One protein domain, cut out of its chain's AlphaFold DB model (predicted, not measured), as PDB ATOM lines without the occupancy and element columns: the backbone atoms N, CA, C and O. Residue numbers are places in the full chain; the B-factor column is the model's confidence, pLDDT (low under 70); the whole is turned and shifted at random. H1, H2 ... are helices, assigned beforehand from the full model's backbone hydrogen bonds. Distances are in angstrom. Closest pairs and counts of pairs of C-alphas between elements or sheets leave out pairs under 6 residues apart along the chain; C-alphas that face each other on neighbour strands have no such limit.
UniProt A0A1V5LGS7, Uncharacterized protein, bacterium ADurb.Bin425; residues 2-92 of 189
ATOM      1  N   GLU A   2     251.874 151.251 278.256       57.44
ATOM      2  CA  GLU A   2     251.089 152.072 279.193       57.44
ATOM      3  C   GLU A   2     250.490 153.345 278.552       57.44
ATOM      4  O   GLU A   2     249.521 153.919 279.060       57.44
ATOM      5  N   HIS A   3     251.045 153.769 277.410       60.06
ATOM      6  CA  HIS A   3     250.784 155.063 276.767       60.06
ATOM      7  C   HIS A   3     249.383 155.213 276.151       60.06
ATOM      8  O   HIS A   3     248.885 156.334 276.084       60.06
ATOM      9  N   LEU A   4     248.733 154.110 275.762       67.75
ATOM     10  CA  LEU A   4     247.388 154.097 275.162       67.75
ATOM     11  C   LEU A   4     246.337 153.433 276.068       67.75
ATOM     12  O   LEU A   4     245.293 153.000 275.588       67.75
ATOM     13  N   SER A   5     246.600 153.312 277.373       77.62
ATOM     14  CA  SER A   5     245.665 152.676 278.312       77.62
ATOM     15  C   SER A   5     244.316 153.408 278.390       77.62
ATOM     16  O   SER A   5     244.254 154.639 278.430       77.62
ATOM     17  N   LYS A   6     243.220 152.637 278.463       82.44
ATOM     18  CA  LYS A   6     241.835 153.143 278.454       82.44
ATOM     19  C   LYS A   6     241.590 154.274 279.455       82.44
ATOM     20  O   LYS A   6     241.028 155.299 279.087       82.44
ATOM     21  N   SER A   7     242.012 154.096 280.709       82.81
ATOM     22  CA  SER A   7     241.781 155.062 281.792       82.81
ATOM     23  C   SER A   7     242.497 156.392 281.550       82.81
ATOM     24  O   SER A   7     241.893 157.448 281.742       82.81
ATOM     25  N   LYS A   8     243.750 156.356 281.074       81.75
ATOM     26  CA  LYS A   8     244.529 157.560 280.752       81.75
ATOM     27  C   LYS A   8     243.958 158.288 279.536       81.75
ATOM     28  O   LYS A   8     243.752 159.494 279.612       81.75
ATOM     29  N   CYS A   9     243.635 157.572 278.457       80.75
ATOM     30  CA  CYS A   9     243.001 158.184 277.284       80.75
ATOM     31  C   CYS A   9     241.637 158.794 277.634       80.75
ATOM     32  O   CYS A   9     241.339 159.904 277.214       80.75
ATOM     33  N   GLN A  10     240.831 158.126 278.464       84.50
ATOM     34  CA  GLN A  10     239.529 158.647 278.886       84.50
ATOM     35  C   GLN A  10     239.641 159.896 279.776       84.50
ATOM     36  O   GLN A  10     238.761 160.755 279.743       84.50
ATOM     37  N   ALA A  11     240.686 160.008 280.600       85.75
ATOM     38  CA  ALA A  11     240.953 161.227 281.364       85.75
ATOM     39  C   ALA A  11     241.322 162.395 280.436       85.75
ATOM     40  O   ALA A  11     240.698 163.447 280.530       85.75
ATOM     41  N   LEU A  12     242.251 162.171 279.500       86.38
ATOM     42  CA  LEU A  12     242.703 163.184 278.539       86.38
ATOM     43  C   LEU A  12     241.586 163.643 277.586       86.38
ATOM     44  O   LEU A  12     241.468 164.830 277.302       86.38
ATOM     45  N   LEU A  13     240.713 162.730 277.144       87.19
ATOM     46  CA  LEU A  13     239.544 163.094 276.336       87.19
ATOM     47  C   LEU A  13     238.571 163.987 277.108       87.19
ATOM     48  O   LEU A  13     238.053 164.949 276.557       87.19
ATOM     49  N   ARG A  14     238.338 163.699 278.397       87.25
ATOM     50  CA  ARG A  14     237.453 164.522 279.238       87.25
ATOM     51  C   ARG A  14     238.012 165.918 279.498       87.25
ATOM     52  O   ARG A  14     237.226 166.840 279.669       87.25
ATOM     53  N   SER A  15     239.334 166.073 279.524       88.06
ATOM     54  CA  SER A  15     239.990 167.378 279.639       88.06
ATOM     55  C   SER A  15     240.196 168.084 278.295       88.06
ATOM     56  O   SER A  15     240.755 169.175 278.280       88.06
ATOM     57  N   GLY A  16     239.776 167.483 277.172       88.44
ATOM     58  CA  GLY A  16     239.979 168.036 275.829       88.44
ATOM     59  C   GLY A  16     241.445 168.065 275.377       88.44
ATOM     60  O   GLY A  16     241.778 168.767 274.425       88.44
ATOM     61  N   ASP A  17     242.329 167.313 276.039       91.25
ATOM     62  CA  ASP A  17     243.766 167.303 275.752       91.25
ATOM     63  C   ASP A  17     244.102 166.290 274.645       91.25
ATOM     64  O   ASP A  17     244.765 165.265 274.835       91.25
ATOM     65  N   TYR A  18     243.555 166.552 273.457       92.88
ATOM     66  CA  TYR A  18     243.704 165.686 272.288       92.88
ATOM     67  C   TYR A  18     245.141 165.654 271.762       92.88
ATOM     68  O   TYR A  18     245.601 164.623 271.264       92.88
ATOM     69  N   SER A  19     245.864 166.769 271.894       91.06
ATOM     70  CA  SER A  19     247.263 166.878 271.479       91.06
ATOM     71  C   SER A  19     248.160 165.943 272.279       91.06
ATOM     72  O   SER A  19     249.011 165.279 271.689       91.06
ATOM     73  N   GLU A  20     247.942 165.806 273.588       90.19
ATOM     74  CA  GLU A  20     248.699 164.856 274.406       90.19
ATOM     75  C   GLU A  20     248.424 163.397 274.007       90.19
ATOM     76  O   GLU A  20     249.346 162.582 273.941       90.19
ATOM     77  N   ILE A  21     247.176 163.052 273.667       88.75
ATOM     78  CA  ILE A  21     246.837 161.710 273.162       88.75
ATOM     79  C   ILE A  21     247.566 161.431 271.842       88.75
ATOM     80  O   ILE A  21     248.183 160.373 271.689       88.75
ATOM     81  N   ALA A  22     247.528 162.382 270.905       90.56
ATOM     82  CA  ALA A  22     248.223 162.263 269.629       90.56
ATOM     83  C   ALA A  22     249.743 162.139 269.819       90.56
ATOM     84  O   ALA A  22     250.359 161.243 269.244       90.56
ATOM     85  N   ASN A  23     250.348 162.956 270.686       89.44
ATOM     86  CA  ASN A  23     251.778 162.892 270.992       89.44
ATOM     87  C   ASN A  23     252.183 161.529 271.564       89.44
ATOM     88  O   ASN A  23     253.184 160.955 271.135       89.44
ATOM     89  N   ARG A  24     251.391 160.969 272.485       88.81
ATOM     90  CA  ARG A  24     251.634 159.624 273.031       88.81
ATOM     91  C   ARG A  24     251.557 158.546 271.964       88.81
ATOM     92  O   ARG A  24     252.395 157.647 271.957       88.81
ATOM     93  N   ALA A  25     250.581 158.633 271.063       87.81
ATOM     94  CA  ALA A  25     250.478 157.713 269.938       87.81
ATOM     95  C   ALA A  25     251.725 157.812 269.039       87.81
ATOM     96  O   ALA A  25     252.370 156.798 268.779       87.81
ATOM     97  N   LEU A  26     252.137 159.026 268.659       86.75
ATOM     98  CA  LEU A  26     253.339 159.253 267.848       86.75
ATOM     99  C   LEU A  26     254.634 158.781 268.532       86.75
ATOM    100  O   LEU A  26     255.529 158.273 267.864       86.75
ATOM    101  N   GLN A  27     254.752 158.902 269.856       86.56
ATOM    102  CA  GLN A  27     255.910 158.382 270.594       86.56
ATOM    103  C   GLN A  27     256.002 156.855 270.549       86.56
ATOM    104  O   GLN A  27     257.104 156.305 270.541       86.56
ATOM    105  N   VAL A  28     254.861 156.163 270.558       84.50
ATOM    106  CA  VAL A  28     254.821 154.705 270.399       84.50
ATOM    107  C   VAL A  28     255.195 154.327 268.970       84.50
ATOM    108  O   VAL A  28     256.030 153.451 268.773       84.50
ATOM    109  N   GLU A  29     254.639 155.036 267.989       83.31
ATOM    110  CA  GLU A  29     254.959 154.877 266.571       83.31
ATOM    111  C   GLU A  29     256.465 155.035 266.304       83.31
ATOM    112  O   GLU A  29     257.083 154.139 265.726       83.31
ATOM    113  N   GLY A  30     257.084 156.101 266.820       77.19
ATOM    114  CA  GLY A  30     258.499 156.416 266.611       77.19
ATOM    115  C   GLY A  30     259.490 155.383 267.164       77.19
ATOM    116  O   GLY A  30     260.657 155.410 266.791       77.19
ATOM    117  N   LYS A  31     259.040 154.454 268.018       79.19
ATOM    118  CA  LYS A  31     259.847 153.332 268.532       79.19
ATOM    119  C   LYS A  31     259.736 152.068 267.672       79.19
ATOM    120  O   LYS A  31     260.295 151.038 268.037       79.19
ATOM    121  N   THR A  32     258.992 152.125 266.568       78.44
ATOM    122  CA  THR A  32     258.702 150.978 265.701       78.44
ATOM    123  C   THR A  32     258.964 151.287 264.226       78.44
ATOM    124  O   THR A  32     258.950 152.443 263.799       78.44
ATOM    125  N   ASN A  33     259.133 150.234 263.424       75.19
ATOM    126  CA  ASN A  33     259.337 150.326 261.972       75.19
ATOM    127  C   ASN A  33     258.116 149.825 261.171       75.19
ATOM    128  O   ASN A  33     258.213 149.487 259.995       75.19
ATOM    129  N   PHE A  34     256.936 149.772 261.801       80.06
ATOM    130  CA  PHE A  34     255.711 149.274 261.163       80.06
ATOM    131  C   PHE A  34     255.054 150.279 260.205       80.06
ATOM    132  O   PHE A  34     254.302 149.870 259.322       80.06
ATOM    133  N   ILE A  35     255.323 151.575 260.335       82.12
ATOM    134  CA  ILE A  35     254.815 152.616 259.431       82.12
ATOM    135  C   ILE A  35     255.995 153.204 258.647       82.12
ATOM    136  O   ILE A  35     257.066 153.421 259.214       82.12
ATOM    137  N   PHE A  36     255.819 153.461 257.348       79.56
ATOM    138  CA  PHE A  36     256.861 154.053 256.504       79.56
ATOM    139  C   PHE A  36     257.099 155.531 256.821       79.56
ATOM    140  O   PHE A  36     256.168 156.245 257.194       79.56
ATOM    141  N   SER A  37     258.322 156.021 256.600       76.69
ATOM    142  CA  SER A  37     258.741 157.405 256.885       76.69
ATOM    143  C   SER A  37     257.767 158.465 256.346       76.69
ATOM    144  O   SER A  37     257.355 159.355 257.093       76.69
ATOM    145  N   PHE A  38     257.315 158.336 255.094       79.19
ATOM    146  CA  PHE A  38     256.364 159.274 254.483       79.19
ATOM    147  C   PHE A  38     254.994 159.276 255.181       79.19
ATOM    148  O   PHE A  38     254.382 160.332 255.355       79.19
ATOM    149  N   GLN A  39     254.521 158.115 255.641       84.00
ATOM    150  CA  GLN A  39     253.268 157.986 256.390       84.00
ATOM    151  C   GLN A  39     253.408 158.577 257.797       84.00
ATOM    152  O   GLN A  39     252.489 159.245 258.272       84.00
ATOM    153  N   LYS A  40     254.572 158.392 258.445       84.56
ATOM    154  CA  LYS A  40     254.886 159.027 259.735       84.56
ATOM    155  C   LYS A  40     254.823 160.547 259.618       84.56
ATOM    156  O   LYS A  40     254.227 161.211 260.464       84.56
ATOM    157  N   MET A  41     255.411 161.101 258.554       84.56
ATOM    158  CA  MET A  41     255.372 162.540 258.286       84.56
ATOM    159  C   MET A  41     253.945 163.041 258.077       84.56
ATOM    160  O   MET A  41     253.555 164.001 258.740       84.56
ATOM    161  N   ALA A  42     253.164 162.370 257.223       86.19
ATOM    162  CA  ALA A  42     251.771 162.731 256.965       86.19
ATOM    163  C   ALA A  42     250.945 162.737 258.257       86.19
ATOM    164  O   ALA A  42     250.233 163.699 258.543       86.19
ATOM    165  N   LEU A  43     251.083 161.688 259.073       88.38
ATOM    166  CA  LEU A  43     250.375 161.576 260.342       88.38
ATOM    167  C   LEU A  43     250.792 162.676 261.325       88.38
ATOM    168  O   LEU A  43     249.929 163.327 261.917       88.38
ATOM    169  N   ARG A  44     252.103 162.916 261.473       88.75
ATOM    170  CA  ARG A  44     252.641 163.986 262.324       88.75
ATOM    171  C   ARG A  44     252.111 165.351 261.897       88.75
ATOM    172  O   ARG A  44     251.762 166.155 262.753       88.75
ATOM    173  N   ASP A  45     252.040 165.612 260.596       88.88
ATOM    174  CA  ASP A  45     251.504 166.865 260.071       88.88
ATOM    175  C   ASP A  45     249.997 166.997 260.296       88.88
ATOM    176  O   ASP A  45     249.535 168.078 260.668       88.88
ATOM    177  N   GLY A  46     249.245 165.905 260.157       89.31
ATOM    178  CA  GLY A  46     247.806 165.894 260.399       89.31
ATOM    179  C   GLY A  46     247.438 166.235 261.842       89.31
ATOM    180  O   GLY A  46     246.549 167.056 262.076       89.31
ATOM    181  N   VAL A  47     248.153 165.676 262.825       92.88
ATOM    182  CA  VAL A  47     247.859 165.905 264.254       92.88
ATOM    183  C   VAL A  47     248.425 167.213 264.819       92.88
ATOM    184  O   VAL A  47     248.143 167.545 265.966       92.88
ATOM    185  N   ARG A  48     249.198 167.994 264.046       90.94
ATOM    186  CA  ARG A  48     249.711 169.308 264.497       90.94
ATOM    187  C   ARG A  48     248.603 170.324 264.759       90.94
ATOM    188  O   ARG A  48     248.774 171.217 265.583       90.94
ATOM    189  N   SER A  49     247.497 170.230 264.025       91.69
ATOM    190  CA  SER A  49     246.354 171.122 264.216       91.69
ATOM    191  C   SER A  49     245.465 170.632 265.368       91.69
ATOM    192  O   SER A  49     245.287 169.419 265.505       91.69
ATOM    193  N   PRO A  50     244.822 171.531 266.141       92.25
ATOM    194  CA  PRO A  50     243.870 171.125 267.178       92.25
ATOM    195  C   PRO A  50     242.759 170.216 266.640       92.25
ATOM    196  O   PRO A  50     242.433 169.201 267.251       92.25
ATOM    197  N   ARG A  51     242.229 170.527 265.447       93.25
ATOM    198  CA  ARG A  51     241.185 169.721 264.800       93.25
ATOM    199  C   ARG A  51     241.682 168.330 264.406       93.25
ATOM    200  O   ARG A  51     240.977 167.353 264.632       93.25
ATOM    201  N   GLY A  52     242.877 168.227 263.831       94.44
ATOM    202  CA  GLY A  52     243.450 166.939 263.445       94.44
ATOM    203  C   GLY A  52     243.812 166.071 264.650       94.44
ATOM    204  O   GLY A  52     243.533 164.874 264.636       94.44
ATOM    205  N   ALA A  53     244.352 166.669 265.719       94.44
ATOM    206  CA  ALA A  53     244.582 165.973 266.984       94.44
ATOM    207  C   ALA A  53     243.272 165.438 267.579       94.44
ATOM    208  O   ALA A  53     243.224 164.283 267.997       94.44
ATOM    209  N   GLN A  54     242.206 166.247 267.564       95.12
ATOM    210  CA  GLN A  54     240.877 165.842 268.021       95.12
ATOM    211  C   GLN A  54     240.331 164.658 267.214       95.12
ATOM    212  O   GLN A  54     240.019 163.623 267.800       95.12
ATOM    213  N   LEU A  55     240.268 164.781 265.881       96.19
ATOM    214  CA  LEU A  55     239.778 163.725 264.985       96.19
ATOM    215  C   LEU A  55     240.514 162.399 265.207       96.19
ATOM    216  O   LEU A  55     239.890 161.340 265.317       96.19
ATOM    217  N   PHE A  56     241.843 162.469 265.315       95.88
ATOM    218  CA  PHE A  56     242.688 161.314 265.576       95.88
ATOM    219  C   PHE A  56     242.400 160.695 266.953       95.88
ATOM    220  O   PHE A  56     242.145 159.495 267.051       95.88
ATOM    221  N   ALA A  57     242.420 161.501 268.017       94.75
ATOM    222  CA  ALA A  57     242.282 161.024 269.389       94.75
ATOM    223  C   ALA A  57     240.891 160.439 269.671       94.75
ATOM    224  O   ALA A  57     240.784 159.338 270.218       94.75
ATOM    225  N   GLU A  58     239.830 161.148 269.279       94.88
ATOM    226  CA  GLU A  58     238.448 160.691 269.443       94.88
ATOM    227  C   GLU A  58     238.186 159.436 268.606       94.88
ATOM    228  O   GLU A  58     237.634 158.463 269.118       94.88
ATOM    229  N   GLY A  59     238.643 159.419 267.348       96.31
ATOM    230  CA  GLY A  59     238.486 158.274 266.453       96.31
ATOM    231  C   GLY A  59     239.180 157.015 266.952       96.31
ATOM    232  O   GLY A  59     238.557 155.955 267.034       96.31
ATOM    233  N   LEU A  60     240.449 157.133 267.345       95.56
ATOM    234  CA  LEU A  60     241.214 156.002 267.858       95.56
ATOM    235  C   LEU A  60     240.607 155.471 269.162       95.56
ATOM    236  O   LEU A  60     240.488 154.260 269.351       95.56
ATOM    237  N   PHE A  61     240.175 156.358 270.062       94.25
ATOM    238  CA  PHE A  61     239.510 155.939 271.292       94.25
ATOM    239  C   PHE A  61     238.171 155.257 271.019       94.25
ATOM    240  O   PHE A  61     237.874 154.224 271.627       94.25
ATOM    241  N   ALA A  62     237.372 155.813 270.103       95.31
ATOM    242  CA  ALA A  62     236.103 155.229 269.704       95.31
ATOM    243  C   ALA A  62     236.307 153.805 269.180       95.31
ATOM    244  O   ALA A  62     235.624 152.887 269.645       95.31
ATOM    245  N   LEU A  63     237.307 153.608 268.314       97.06
ATOM    246  CA  LEU A  63     237.676 152.302 267.781       97.06
ATOM    247  C   LEU A  63     238.065 151.296 268.867       97.06
ATOM    248  O   LEU A  63     237.610 150.154 268.844       97.06
ATOM    249  N   LEU A  64     238.864 151.721 269.844       94.12
ATOM    250  CA  LEU A  64     239.417 150.813 270.845       94.12
ATOM    251  C   LEU A  64     238.462 150.477 271.988       94.12
ATOM    252  O   LEU A  64     238.558 149.390 272.561       94.12
ATOM    253  N   TYR A  65     237.584 151.405 272.373       93.00
ATOM    254  CA  TYR A  65     236.976 151.351 273.705       93.00
ATOM    255  C   TYR A  65     235.460 151.506 273.752       93.00
ATOM    256  O   TYR A  65     234.875 151.261 274.815       93.00
ATOM    257  N   THR A  66     234.813 151.879 272.648       92.56
ATOM    258  CA  THR A  66     233.344 151.917 272.594       92.56
ATOM    259  C   THR A  66     232.764 150.525 272.352       92.56
ATOM    260  O   THR A  66     233.459 149.616 271.898       92.56
ATOM    261  N   LYS A  67     231.478 150.362 272.685       93.62
ATOM    262  CA  LYS A  67     230.739 149.094 272.575       93.62
ATOM    263  C   LYS A  67     230.042 148.895 271.222       93.62
ATOM    264  O   LYS A  67     229.384 147.876 271.048       93.62
ATOM    265  N   ALA A  68     230.139 149.858 270.304       96.06
ATOM    266  CA  ALA A  68     229.548 149.722 268.976       96.06
ATOM    267  C   ALA A  68     230.200 148.555 268.202       96.06
ATOM    268  O   ALA A  68     231.356 148.211 268.483       96.06
ATOM    269  N   PRO A  69     229.500 147.941 267.233       97.50
ATOM    270  CA  PRO A  69     230.074 146.911 266.373       97.50
ATOM    271  C   PRO A  69     231.401 147.352 265.746       97.50
ATOM    272  O   PRO A  69     231.578 148.516 265.382       97.50
ATOM    273  N   LEU A  70     232.356 146.425 265.597       97.62
ATOM    274  CA  LEU A  70     233.679 146.747 265.046       97.62
ATOM    275  C   LEU A  70     233.589 147.403 263.659       97.62
ATOM    276  O   LEU A  70     234.293 148.379 263.422       97.62
ATOM    277  N   ARG A  71     232.674 146.934 262.804       97.88
ATOM    278  CA  ARG A  71     232.393 147.517 261.485       97.88
ATOM    279  C   ARG A  71     232.116 149.016 261.541       97.88
ATOM    280  O   ARG A  71     232.717 149.781 260.795       97.88
ATOM    281  N   GLU A  72     231.221 149.430 262.432       98.06
ATOM    282  CA  GLU A  72     230.826 150.834 262.588       98.06
ATOM    283  C   GLU A  72     231.976 151.668 263.144       98.06
ATOM    284  O   GLU A  72     232.304 152.727 262.612       98.06
ATOM    285  N   ARG A  73     232.646 151.148 264.178       98.19
ATOM    286  CA  ARG A  73     233.802 151.801 264.793       98.19
ATOM    287  C   ARG A  73     234.945 152.014 263.796       98.19
ATOM    288  O   ARG A  73     235.538 153.089 263.766       98.19
ATOM    289  N   PHE A  74     235.247 151.007 262.975       98.19
ATOM    290  CA  PHE A  74     236.306 151.077 261.969       98.19
ATOM    291  C   PHE A  74     235.914 151.974 260.790       98.19
ATOM    292  O   PHE A  74     236.741 152.745 260.314       98.19
ATOM    293  N   ALA A  75     234.650 151.952 260.354       97.44
ATOM    294  CA  ALA A  75     234.156 152.881 259.340       97.44
ATOM    295  C   ALA A  75     234.271 154.344 259.804       97.44
ATOM    296  O   ALA A  75     234.793 155.179 259.067       97.44
ATOM    297  N   GLN A  76     233.879 154.644 261.046       97.88
ATOM    298  CA  GLN A  76     234.044 155.986 261.610       97.88
ATOM    299  C   GLN A  76     235.522 156.374 261.737       97.88
ATOM    300  O   GLN A  76     235.889 157.522 261.499       97.88
ATOM    301  N   TRP A  77     236.391 155.418 262.069       97.88
ATOM    302  CA  TRP A  77     237.832 155.645 262.105       97.88
ATOM    303  C   TRP A  77     238.403 156.036 260.734       97.88
ATOM    304  O   TRP A  77     239.184 156.984 260.645       97.88
ATOM    305  N   ILE A  78     237.969 155.369 259.661       97.19
ATOM    306  CA  ILE A  78     238.341 155.723 258.283       97.19
ATOM    307  C   ILE A  78     237.905 157.156 257.958       97.19
ATOM    308  O   ILE A  78     238.711 157.923 257.427       97.19
ATOM    309  N   VAL A  79     236.665 157.526 258.303       96.69
ATOM    310  CA  VAL A  79     236.145 158.889 258.101       96.69
ATOM    311  C   VAL A  79     237.019 159.902 258.836       96.69
ATOM    312  O   VAL A  79     237.541 160.821 258.206       96.69
ATOM    313  N   ASN A  80     237.291 159.684 260.123       96.31
ATOM    314  CA  ASN A  80     238.096 160.602 260.926       96.31
ATOM    315  C   ASN A  80     239.503 160.794 260.347       96.31
ATOM    316  O   ASN A  80     239.964 161.926 260.241       96.31
ATOM    317  N   LEU A  81     240.170 159.712 259.923       94.62
ATOM    318  CA  LEU A  81     241.474 159.789 259.256       94.62
ATOM    319  C   LEU A  81     241.417 160.518 257.907       94.62
ATOM    320  O   LEU A  81     242.389 161.164 257.521       94.62
ATOM    321  N   SER A  82     240.309 160.397 257.172       92.88
ATOM    322  CA  SER A  82     240.131 161.056 255.874       92.88
ATOM    323  C   SER A  82     239.866 162.561 255.987       92.88
ATOM    324  O   SER A  82     240.246 163.305 255.087       92.88
ATOM    325  N   GLU A  83     239.268 163.004 257.095       93.50
ATOM    326  CA  GLU A  83     238.974 164.415 257.384       93.50
ATOM    327  C   GLU A  83     240.150 165.168 258.024       93.50
ATOM    328  O   GLU A  83     240.102 166.392 258.177       93.50
ATOM    329  N   MET A  84     241.209 164.460 258.429       92.62
ATOM    330  CA  MET A  84     242.388 165.102 259.004       92.62
ATOM    331  C   MET A  84     243.049 166.050 257.990       92.62
ATOM    332  O   MET A  84     243.177 165.697 256.816       92.62
ATOM    333  N   PRO A  85     243.539 167.228 258.424       87.00
ATOM    334  CA  PRO A  85     244.212 168.160 257.526       87.00
ATOM    335  C   PRO A  85     245.419 167.523 256.829       87.00
ATOM    336  O   PRO A  85     246.343 167.038 257.481       87.00
ATOM    337  N   VAL A  86     245.422 167.564 255.496       81.62
ATOM    338  CA  VAL A  86     246.513 167.057 254.655       81.62
ATOM    339  C   VAL A  86     247.384 168.224 254.199       81.62
ATOM    340  O   VAL A  86     246.870 169.230 253.717       81.62
ATOM    341  N   ARG A  87     248.709 168.092 254.337       73.38
ATOM    342  CA  ARG A  87     249.675 169.079 253.818       73.38
ATOM    343  C   ARG A  87     250.353 168.644 252.525       73.38
ATOM    344  O   ARG A  87     250.355 169.403 251.568       73.38
ATOM    345  N   GLN A  88     250.954 167.458 252.520       69.00
ATOM    346  CA  GLN A  88     251.770 166.969 251.401       69.00
ATOM    347  C   GLN A  88     251.236 165.651 250.844       69.00
ATOM    348  O   GLN A  88     251.065 165.512 249.639       69.00
ATOM    349  N   SER A  89     250.944 164.693 251.722       72.38
ATOM    350  CA  SER A  89     250.544 163.338 251.348       72.38
ATOM    351  C   SER A  89     249.356 162.856 252.176       72.38
ATOM    352  O   SER A  89     249.155 163.260 253.325       72.38
ATOM    353  N   ARG A  90     248.532 161.996 251.569       78.94
ATOM    354  CA  ARG A  90     247.333 161.436 252.203       78.94
ATOM    355  C   ARG A  90     247.719 160.600 253.428       78.94
ATOM    356  O   ARG A  90     248.565 159.717 253.339       78.94
ATOM    357  N   ILE A  91     247.044 160.848 254.550       82.06
ATOM    358  CA  ILE A  91     247.257 160.127 255.818       82.06
ATOM    359  C   ILE A  91     246.630 158.727 255.762       82.06
ATOM    360  O   ILE A  91     247.241 157.738 256.174       82.06
ATOM    361  N   LEU A  92     245.403 158.641 255.236       91.50
ATOM    362  CA  LEU A  92     244.638 157.400 255.182       91.50
ATOM    363  C   LEU A  92     245.324 156.366 254.280       91.50
ATOM    364  O   LEU A  92     245.336 156.486 253.056       91.50
TER     365      LEU A  92
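AT A GLANCE: This is residues 2 to 92 of the 189 residues of an uncharacterized protein of bacterium ADurb.Bin425 (UniProt A0A1V5LGS7). The long helix H4 is the middle of a small all-helix domain: H5 folds back beside it as a hairpin, and H1 packs on another side of H4, away from H5. H2 meets H4 with its first residues, 18 to 22, and runs away from it at a steep angle, and it lies beside H3, which makes a corner with H4. The 91 printed residues hold five named helices, H1 to H5 in order, and no named strand. The whole is compact, with a radius of gyration of the C-alphas of 12.6 A and spans of 33 by 26 by 25 A.

HOW THE PARTS SIT: H4, residues 50 to 65, is the hub, touching four helices. H5, residues 70 to 83, forms a hairpin with it at a shallow tilt of 10 degrees, opposite ways; the closest C-alphas, of Leu 63 and Arg 73, are 4.9 A apart. H2, residues 18 to 29, touches H4 with residues 18 to 22 alone, closest at the C-alphas of Tyr 18 and Gln 54, 5.1 A. H1, residues 6 to 14, touches H4 closest at the C-alphas of Lys 6 and Tyr 65, 7.0 A. H3, residues 37 to 47, forms a hairpin with H2 at 12 degrees, a shallow tilt, with the C-alphas of Ala 22 and Val 47 closest at 6.5 A. H3 and H4 touch only at the corner, about perpendicular at 76 degrees, closest at the C-alphas of Val 47 and Ala 53, 4.3 A. H3 and H5 are apart. In H1 to H5 every O i to N i+4 pair is within hydrogen-bond range.

IN THESE COORDINATES: H4 measures 21.9 A from C-alpha 50 at (243.870, 171.125, 267.178), H5 20.0 A, H2 16.6 A, H3 15.7 A and H1 12.2 A. H1 begins at C-alpha 6 (241.835, 153.143, 278.454); H5 ends at C-alpha 83 (238.974, 164.415, 257.384).

THE WHOLE: The C-alphas farthest apart, of Lys 67 and Gln 88, are 34.8 A apart. The printed part has no cut and no long link. Residues 31 to 37, of which 37 belongs to H3, stand free. Residues 2 to 4 and 88 have pLDDT under 70.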